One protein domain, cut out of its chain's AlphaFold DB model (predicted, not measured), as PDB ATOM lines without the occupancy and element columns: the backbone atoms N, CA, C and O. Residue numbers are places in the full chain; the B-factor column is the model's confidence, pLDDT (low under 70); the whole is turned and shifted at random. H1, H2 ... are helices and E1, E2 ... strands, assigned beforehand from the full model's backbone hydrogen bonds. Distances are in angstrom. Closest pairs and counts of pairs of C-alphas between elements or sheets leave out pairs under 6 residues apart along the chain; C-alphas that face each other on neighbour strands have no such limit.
ATOM      1  N   VAL A  15      32.419 -20.522  31.106       96.50
ATOM      2  CA  VAL A  15      33.316 -21.340  30.282       96.50
ATOM      3  C   VAL A  15      33.445 -22.706  30.937       96.50
ATOM      4  O   VAL A  15      33.871 -22.812  32.085       96.50
ATOM      5  N   VAL A  16      33.076 -23.756  30.211       96.69
ATOM      6  CA  VAL A  16      33.279 -25.143  30.636       96.69
ATOM      7  C   VAL A  16      34.419 -25.763  29.846       96.69
ATOM      8  O   VAL A  16      34.569 -25.529  28.648       96.69
ATOM      9  N   TYR A  17      35.217 -26.587  30.513       97.88
ATOM     10  CA  TYR A  17      36.324 -27.292  29.884       97.88
ATOM     11  C   TYR A  17      36.486 -28.694  30.474       97.88
ATOM     12  O   TYR A  17      36.055 -28.989  31.588       97.88
ATOM     13  N   CYS A  18      37.090 -29.582  29.694       95.62
ATOM     14  CA  CYS A  18      37.610 -30.868  30.149       95.62
ATOM     15  C   CYS A  18      39.009 -31.066  29.544       95.62
ATOM     16  O   CYS A  18      39.622 -30.089  29.125       95.62
ATOM     17  N   SER A  19      39.520 -32.298  29.476       96.44
ATOM     18  CA  SER A  19      40.831 -32.595  28.884       96.44
ATOM     19  C   SER A  19      40.950 -32.099  27.437       96.44
ATOM     20  O   SER A  19      41.834 -31.307  27.144       96.44
ATOM     21  N   VAL A  20      40.011 -32.497  26.568       96.56
ATOM     22  CA  VAL A  20      40.065 -32.245  25.109       96.56
ATOM     23  C   VAL A  20      38.836 -31.515  24.541       96.56
ATOM     24  O   VAL A  20      38.669 -31.416  23.331       96.56
ATOM     25  N   GLY A  21      37.908 -31.070  25.390       96.56
ATOM     26  CA  GLY A  21      36.691 -30.359  24.964       96.56
ATOM     27  C   GLY A  21      35.469 -31.236  24.632       96.56
ATOM     28  O   GLY A  21      34.372 -30.704  24.476       96.56
ATOM     29  N   TYR A  22      35.605 -32.568  24.576       94.88
ATOM     30  CA  TYR A  22      34.502 -33.481  24.216       94.88
ATOM     31  C   TYR A  22      33.383 -33.520  25.273       94.88
ATOM     32  O   TYR A  22      32.239 -33.154  25.009       94.88
ATOM     33  N   ARG A  23      33.717 -33.910  26.515       95.31
ATOM     34  CA  ARG A  23      32.735 -33.991  27.618       95.31
ATOM     35  C   ARG A  23      32.126 -32.630  27.961       95.31
ATOM     36  O   ARG A  23      30.938 -32.544  28.259       95.31
ATOM     37  N   SER A  24      32.932 -31.572  27.925       97.06
ATOM     38  CA  SER A  24      32.483 -30.219  28.248       97.06
ATOM     39  C   SER A  24      31.569 -29.644  27.169       97.06
ATOM     40  O   SER A  24      30.630 -28.941  27.518       97.06
ATOM     41  N   GLY A  25      31.739 -30.016  25.895       97.50
ATOM     42  CA  GLY A  25      30.801 -29.653  24.828       97.50
ATOM     43  C   GLY A  25      29.384 -30.181  25.077       97.50
ATOM     44  O   GLY A  25      28.413 -29.434  24.959       97.50
ATOM     45  N   ALA A  26      29.254 -31.437  25.520       96.81
ATOM     46  CA  ALA A  26      27.956 -32.004  25.899       96.81
ATOM     47  C   ALA A  26      27.321 -31.267  27.095       96.81
ATOM     48  O   ALA A  26      26.108 -31.054  27.127       96.81
ATOM     49  N   ILE A  27      28.138 -30.841  28.064       95.75
ATOM     50  CA  ILE A  27      27.677 -30.039  29.207       95.75
ATOM     51  C   ILE A  27      27.240 -28.643  28.752       95.75
ATOM     52  O   ILE A  27      26.165 -28.205  29.148       95.75
ATOM     53  N   ALA A  28      28.019 -27.970  27.900       95.56
ATOM     54  CA  ALA A  28      27.681 -26.653  27.365       95.56
ATOM     55  C   ALA A  28      26.325 -26.677  26.649       95.56
ATOM     56  O   ALA A  28      25.459 -25.859  26.951       95.56
ATOM     57  N   LYS A  29      26.099 -27.680  25.789       95.50
ATOM     58  CA  LYS A  29      24.811 -27.887  25.114       95.50
ATOM     59  C   LYS A  29      23.662 -28.026  26.118       95.50
ATOM     60  O   LYS A  29      22.678 -27.300  26.028       95.50
ATOM     61  N   ARG A  30      23.819 -28.901  27.117       94.19
ATOM     62  CA  ARG A  30      22.800 -29.134  28.153       94.19
ATOM     63  C   ARG A  30      22.504 -27.890  28.996       94.19
ATOM     64  O   ARG A  30      21.382 -27.729  29.464       94.19
ATOM     65  N   LEU A  31      23.506 -27.053  29.260       91.38
ATOM     66  CA  LEU A  31      23.325 -25.794  29.983       91.38
ATOM     67  C   LEU A  31      22.554 -24.776  29.134       91.38
ATOM     68  O   LEU A  31      21.632 -24.148  29.651       91.38
ATOM     69  N   GLY A  32      22.855 -24.685  27.836       91.62
ATOM     70  CA  GLY A  32      22.087 -23.868  26.892       91.62
ATOM     71  C   GLY A  32      20.622 -24.305  26.799       91.62
ATOM     72  O   GLY A  32      19.725 -23.480  26.931       91.62
ATOM     73  N   GLU A  33      20.361 -25.614  26.710       93.50
ATOM     74  CA  GLU A  33      19.004 -26.199  26.738       93.50
ATOM     75  C   GLU A  33      18.225 -25.890  28.035       93.50
ATOM     76  O   GLU A  33      17.009 -26.054  28.085       93.50
ATOM     77  N   ARG A  34      18.916 -25.452  29.094       89.94
ATOM     78  CA  ARG A  34      18.344 -25.082  30.398       89.94
ATOM     79  C   ARG A  34      18.266 -23.570  30.621       89.94
ATOM     80  O   ARG A  34      17.975 -23.154  31.737       89.94
ATOM     81  N   GLY A  35      18.529 -22.767  29.590       89.06
ATOM     82  CA  GLY A  35      18.417 -21.308  29.646       89.06
ATOM     83  C   GLY A  35      19.682 -20.574  30.093       89.06
ATOM     84  O   GLY A  35      19.616 -19.385  30.383       89.06
ATOM     85  N   VAL A  36      20.844 -21.235  30.151       88.88
ATOM     86  CA  VAL A  36      22.114 -20.522  30.364       88.88
ATOM     87  C   VAL A  36      22.553 -19.892  29.042       88.88
ATOM     88  O   VAL A  36      23.078 -20.577  28.167       88.88
ATOM     89  N   GLU A  37      22.348 -18.585  28.898       87.81
ATOM     90  CA  GLU A  37      22.524 -17.878  27.619       87.81
ATOM     91  C   GLU A  37      23.987 -17.752  27.167       87.81
ATOM     92  O   GLU A  37      24.286 -17.765  25.975       87.81
ATOM     93  N   ARG A  38      24.922 -17.622  28.116       94.25
ATOM     94  CA  ARG A  38      26.334 -17.291  27.848       94.25
ATOM     95  C   ARG A  38      27.270 -18.425  28.253       94.25
ATOM     96  O   ARG A  38      28.212 -18.214  29.019       94.25
ATOM     97  N   VAL A  39      26.985 -19.633  27.770       95.19
ATOM     98  CA  VAL A  39      27.818 -20.819  28.000       95.19
ATOM     99  C   VAL A  39      28.715 -21.121  26.799       95.19
ATOM    100  O   VAL A  39      28.262 -21.186  25.661       95.19
ATOM    101  N   TYR A  40      29.998 -21.346  27.067       97.25
ATOM    102  CA  TYR A  40      31.031 -21.591  26.066       97.25
ATOM    103  C   TYR A  40      31.814 -22.853  26.419       97.25
ATOM    104  O   TYR A  40      32.136 -23.097  27.582       97.25
ATOM    105  N   ASN A  41      32.148 -23.650  25.408       98.25
ATOM    106  CA  ASN A  41      33.078 -24.766  25.546       98.25
ATOM    107  C   ASN A  41      34.489 -24.292  25.190       98.25
ATOM    108  O   ASN A  41      34.678 -23.722  24.118       98.25
ATOM    109  N   LEU A  42      35.473 -24.550  26.052       98.31
ATOM    110  CA  LEU A  42      36.867 -24.258  25.730       98.31
ATOM    111  C   LEU A  42      37.360 -25.221  24.644       98.31
ATOM    112  O   LEU A  42      37.443 -26.434  24.867       98.31
ATOM    113  N   GLU A  43      37.690 -24.675  23.477       97.19
ATOM    114  CA  GLU A  43      38.202 -25.443  22.345       97.19
ATOM    115  C   GLU A  43      39.474 -26.213  22.725       97.19
ATOM    116  O   GLU A  43      40.397 -25.664  23.322       97.19
ATOM    117  N   GLY A  44      39.488 -27.518  22.428       97.00
ATOM    118  CA  GLY A  44      40.600 -28.416  22.751       97.00
ATOM    119  C   GLY A  44      40.862 -28.634  24.249       97.00
ATOM    120  O   GLY A  44      41.797 -29.353  24.601       97.00
ATOM    121  N   GLY A  45      40.023 -28.079  25.132       97.88
ATOM    122  CA  GLY A  45      40.122 -28.254  26.577       97.88
ATOM    123  C   GLY A  45      41.433 -27.747  27.184       97.88
ATOM    124  O   GLY A  45      42.146 -26.926  26.609       97.88
ATOM    125  N   ILE A  46      41.754 -28.249  28.377       97.94
ATOM    126  CA  ILE A  46      42.989 -27.871  29.077       97.94
ATOM    127  C   ILE A  46      44.250 -28.378  28.357       97.94
ATOM    128  O   ILE A  46      45.319 -27.803  28.542       97.94
ATOM    129  N   PHE A  47      44.145 -29.410  27.511       97.62
ATOM    130  CA  PHE A  47      45.301 -29.930  26.779       97.62
ATOM    131  C   PHE A  47      45.752 -28.963  25.689       97.62
ATOM    132  O   PHE A  47      46.906 -28.553  25.696       97.62
ATOM    133  N   LEU A  48      44.844 -28.516  24.814       98.25
ATOM    134  CA  LEU A  48      45.211 -27.529  23.794       98.25
ATOM    135  C   LEU A  48      45.619 -26.194  24.423       98.25
ATOM    136  O   LEU A  48      46.538 -25.542  23.935       98.25
ATOM    137  N   TRP A  49      44.979 -25.807  25.529       98.31
ATOM    138  CA  TRP A  49      45.386 -24.639  26.306       98.31
ATOM    139  C   TRP A  49      46.857 -24.720  26.740       98.31
ATOM    140  O   TRP A  49      47.615 -23.774  26.517       98.31
ATOM    141  N   ALA A  50      47.269 -25.857  27.310       98.12
ATOM    142  CA  ALA A  50      48.644 -26.087  27.742       98.12
ATOM    143  C   ALA A  50      49.621 -26.174  26.556       98.12
ATOM    144  O   ALA A  50      50.656 -25.510  26.588       98.12
ATOM    145  N   ASN A  51      49.269 -26.901  25.488       98.19
ATOM    146  CA  ASN A  51      50.091 -27.013  24.271       98.19
ATOM    147  C   ASN A  51      50.334 -25.638  23.616       98.19
ATOM    148  O   ASN A  51      51.392 -25.382  23.052       98.19
ATOM    149  N   GLN A  52      49.381 -24.705  23.731       98.19
ATOM    150  CA  GLN A  52      49.535 -23.318  23.270       98.19
ATOM    151  C   GLN A  52      50.393 -22.441  24.204       98.19
ATOM    152  O   GLN A  52      50.491 -21.233  23.991       98.19
ATOM    153  N   GLY A  53      50.990 -23.009  25.256       97.50
ATOM    154  CA  GLY A  53      51.843 -22.291  26.203       97.50
ATOM    155  C   GLY A  53      51.086 -21.322  27.113       97.50
ATOM    156  O   GLY A  53      51.692 -20.410  27.677       97.50
ATOM    157  N   ARG A  54      49.765 -21.480  27.256       98.00
ATOM    158  CA  ARG A  54      48.960 -20.601  28.111       98.00
ATOM    159  C   ARG A  54      49.141 -20.964  29.594       98.00
ATOM    160  O   ARG A  54      49.399 -22.127  29.907       98.00
ATOM    161  N   PRO A  55      48.970 -20.007  30.526       97.62
ATOM    162  CA  PRO A  55      49.211 -20.250  31.948       97.62
ATOM    163  C   PRO A  55      48.319 -21.348  32.532       97.62
ATOM    164  O   PRO A  55      47.104 -21.344  32.326       97.62
ATOM    165  N   VAL A  56      48.916 -22.241  33.320       97.62
ATOM    166  CA  VAL A  56      48.216 -23.219  34.163       97.62
ATOM    167  C   VAL A  56      48.655 -22.991  35.607       97.62
ATOM    168  O   VAL A  56      49.798 -22.619  35.863       97.62
ATOM    169  N   VAL A  57      47.741 -23.167  36.559       96.94
ATOM    170  CA  VAL A  57      47.996 -22.920  37.983       96.94
ATOM    171  C   VAL A  57      47.556 -24.127  38.800       96.94
ATOM    172  O   VAL A  57      46.452 -24.639  38.620       96.94
ATOM    173  N   ARG A  58      48.404 -24.556  39.737       95.06
ATOM    174  CA  ARG A  58      48.111 -25.594  40.730       95.06
ATOM    175  C   ARG A  58      48.385 -25.024  42.116       95.06
ATOM    176  O   ARG A  58      49.496 -24.584  42.386       95.06
ATOM    177  N   ALA A  59      47.369 -25.016  42.982       94.81
ATOM    178  CA  ALA A  59      47.469 -24.469  44.341       94.81
ATOM    179  C   ALA A  59      48.061 -23.039  44.392       94.81
ATOM    180  O   ALA A  59      48.911 -22.725  45.218       94.81
ATOM    181  N   GLY A  60      47.638 -22.176  43.462       96.44
ATOM    182  CA  GLY A  60      48.103 -20.787  43.373       96.44
ATOM    183  C   GLY A  60      49.480 -20.598  42.730       96.44
ATOM    184  O   GLY A  60      49.874 -19.460  42.501       96.44
ATOM    185  N   GLN A  61      50.192 -21.676  42.391       97.25
ATOM    186  CA  GLN A  61      51.502 -21.605  41.748       97.25
ATOM    187  C   GLN A  61      51.410 -21.911  40.248       97.25
ATOM    188  O   GLN A  61      50.718 -22.864  39.870       97.25
ATOM    189  N   PRO A  62      52.099 -21.143  39.383       97.38
ATOM    190  CA  PRO A  62      52.218 -21.474  37.971       97.38
ATOM    191  C   PRO A  62      52.836 -22.861  37.780       97.38
ATOM    192  O   PRO A  62      53.850 -23.199  38.388       97.38
ATOM    193  N   VAL A  63      52.236 -23.654  36.904       96.88
ATOM    194  CA  VAL A  63      52.753 -24.949  36.463       96.88
ATOM    195  C   VAL A  63      52.685 -25.022  34.945       96.88
ATOM    196  O   VAL A  63      51.903 -24.317  34.310       96.88
ATOM    197  N   ARG A  64      53.515 -25.882  34.360       94.00
ATOM    198  CA  ARG A  64      53.450 -26.198  32.925       94.00
ATOM    199  C   ARG A  64      52.755 -27.525  32.652       94.00
ATOM    200  O   ARG A  64      52.240 -27.732  31.562       94.00
ATOM    201  N   GLU A  65      52.749 -28.405  33.643       95.75
ATOM    202  CA  GLU A  65      52.310 -29.781  33.487       95.75
ATOM    203  C   GLU A  65      50.802 -29.938  33.697       95.75
ATOM    204  O   GLU A  65      50.201 -29.315  34.579       95.75
ATOM    205  N   VAL A  66      50.203 -30.834  32.918       96.50
ATOM    206  CA  VAL A  66      48.806 -31.253  33.015       96.50
ATOM    207  C   VAL A  66      48.757 -32.780  33.084       96.50
ATOM    208  O   VAL A  66      49.507 -33.477  32.403       96.50
ATOM    209  N   HIS A  67      47.872 -33.325  33.919       95.00
ATOM    210  CA  HIS A  67      47.703 -34.773  34.025       95.00
ATOM    211  C   HIS A  67      47.097 -35.350  32.728       95.00
ATOM    212  O   HIS A  67      46.043 -34.871  32.290       95.00
ATOM    213  N   PRO A  68      47.683 -36.405  32.127       93.69
ATOM    214  CA  PRO A  68      47.267 -36.907  30.815       93.69
ATOM    215  C   PRO A  68      45.938 -37.680  30.827       93.69
ATOM    216  O   PRO A  68      45.379 -37.952  29.767       93.69
ATOM    217  N   TYR A  69      45.406 -38.012  32.011       85.12
ATOM    218  CA  TYR A  69      44.135 -38.738  32.201       85.12
ATOM    219  C   TYR A  69      44.139 -40.139  31.540       85.12
ATOM    220  O   TYR A  69      43.101 -40.651  31.118       85.12
ATOM    221  N   GLY A  70      45.319 -40.768  31.466       84.44
ATOM    222  CA  GLY A  70      45.535 -42.111  30.920       84.44
ATOM    223  C   GLY A  70      45.938 -42.158  29.437       84.44
ATOM    224  O   GLY A  70      45.846 -41.178  28.694       84.44
ATOM    225  N   GLY A  71      46.385 -43.338  28.991       75.06
ATOM    226  CA  GLY A  71      47.126 -43.509  27.729       75.06
ATOM    227  C   GLY A  71      46.405 -43.049  26.455       75.06
ATOM    228  O   GLY A  71      47.025 -42.447  25.582       75.06
ATOM    229  N   GLY A  72      45.088 -43.259  26.345       86.12
ATOM    230  CA  GLY A  72      44.333 -42.883  25.140       86.12
ATOM    231  C   GLY A  72      44.170 -41.370  24.936       86.12
ATOM    232  O   GLY A  72      44.033 -40.911  23.799       86.12
ATOM    233  N   TRP A  73      44.196 -40.594  26.023       90.44
ATOM    234  CA  TRP A  73      44.068 -39.135  25.988       90.44
ATOM    235  C   TRP A  73      45.426 -38.432  25.968       90.44
ATOM    236  O   TRP A  73      45.530 -37.363  25.371       90.44
ATOM    237  N   ALA A  74      46.467 -39.061  26.525       92.25
ATOM    238  CA  ALA A  74      47.834 -38.537  26.561       92.25
ATOM    239  C   ALA A  74      48.347 -38.075  25.187       92.25
ATOM    240  O   ALA A  74      49.059 -37.080  25.105       92.25
ATOM    241  N   ARG A  75      47.933 -38.737  24.098       94.44
ATOM    242  CA  ARG A  75      48.310 -38.387  22.714       94.44
ATOM    243  C   ARG A  75      47.917 -36.974  22.262       94.44
ATOM    244  O   ARG A  75      48.421 -36.516  21.247       94.44
ATOM    245  N   TYR A  76      47.003 -36.311  22.969       95.88
ATOM    246  CA  TYR A  76      46.564 -34.945  22.668       95.88
ATOM    247  C   TYR A  76      47.289 -33.878  23.507       95.88
ATOM    248  O   TYR A  76      47.040 -32.690  23.320       95.88
ATOM    249  N   LEU A  77      48.149 -34.288  24.442       97.19
ATOM    250  CA  LEU A  77      48.947 -33.419  25.301       97.19
ATOM    251  C   LEU A  77      50.426 -33.606  24.951       97.19
ATOM    252  O   LEU A  77      50.906 -34.747  24.897       97.19
ATOM    253  N   ASP A  78      51.134 -32.500  24.724       97.12
ATOM    254  CA  ASP A  78      52.554 -32.530  24.377       97.12
ATOM    255  C   ASP A  78      53.353 -33.278  25.447       97.12
ATOM    256  O   ASP A  78      53.117 -33.114  26.643       97.12
ATOM    257  N   GLU A  79      54.301 -34.115  25.022       94.69
ATOM    258  CA  GLU A  79      55.017 -35.037  25.916       94.69
ATOM    259  C   GLU A  79      55.700 -34.322  27.082       94.69
ATOM    260  O   GLU A  79      55.569 -34.756  28.224       94.69
ATOM    261  N   GLY A  80      56.335 -33.177  26.814       95.69
ATOM    262  CA  GLY A  80      56.992 -32.355  27.834       95.69
ATOM    263  C   GLY A  80      56.042 -31.616  28.785       95.69
ATOM    264  O   GLY A  80      56.511 -30.939  29.694       95.69
ATOM    265  N   LEU A  81      54.726 -31.705  28.573       96.56
ATOM    266  CA  LEU A  81      53.698 -31.105  29.429       96.56
ATOM    267  C   LEU A  81      52.921 -32.154  30.235       96.56
ATOM    268  O   LEU A  81      52.008 -31.795  30.979       96.56
ATOM    269  N   ARG A  82      53.234 -33.445  30.105       95.31
ATOM    270  CA  ARG A  82      52.541 -34.506  30.845       95.31
ATOM    271  C   ARG A  82      53.095 -34.574  32.264       95.31
ATOM    272  O   ARG A  82      54.269 -34.877  32.450       95.31
TER     273      ARG A  82
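Overview. This is residues 15 to 82 of the 85 residues of the protein "Rhodanese-like domain-containing protein" of Myxococcales bacterium (UniProt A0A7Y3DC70). Picture a loose T. H1 and the strand E1, which folds back beside it, make the stem, H2 sits in the middle, and beyond H2 the crossbar has the small hairpin E2 and E3 at one end and the short helix H3 at the other. The printed part has 68 residues, with three named helices and three named strands in the order H1 E1 H2 E2 E3 H3; the class is mixed, helices and strands, and under half of the residues are in named elements. E2 and E3 form an antiparallel sheet of two strands. The whole is only just loose, close to compact, with a radius of gyration of the C-alphas of 13.2 A and spans of 40 by 29 by 19 A.

Arrangement. Begin at residues 15 to 16, which pair, parallel, with residues 40 to 41 of E1, residues 39 to 41; E1 pairs with no named strand. Next find H1, residues 22 to 32; its closest C-alphas to E1 are Gly 25 and Asn 41, 5.4 A apart. H2, residues 45 to 51, is apart from H1, but only just, at 8.0 A. E2, residues 56 to 58, and E3, residues 61 to 63, are a hairpin at 127 degrees; look for N 58 and O 61 at 2.9 A, and N 63 and O 56 at 2.8 A. H3, residues 71 to 74, is apart from H1, H2 and E2. In H1 and H2 every O i to N i+4 pair is within hydrogen-bond range; H3 is too short for one, and its one O i to N i+3 pair is not within range.

Along the chain. Find C-alpha 22 at (34.502, -33.481, 24.216); from there H1 runs 15.9 A to C-alpha 32. H2 covers 10.3 A from C-alpha 45 at (40.122, -28.254, 26.577). H3 ends at C-alpha 74, (47.834, -38.537, 26.561).

Size, cuts and confidence. The C-alphas farthest apart are Gly 35 and Gly 80, 40.2 A. The printed part has no cut, no link is long, and no printed residue is under 70 in pLDDT.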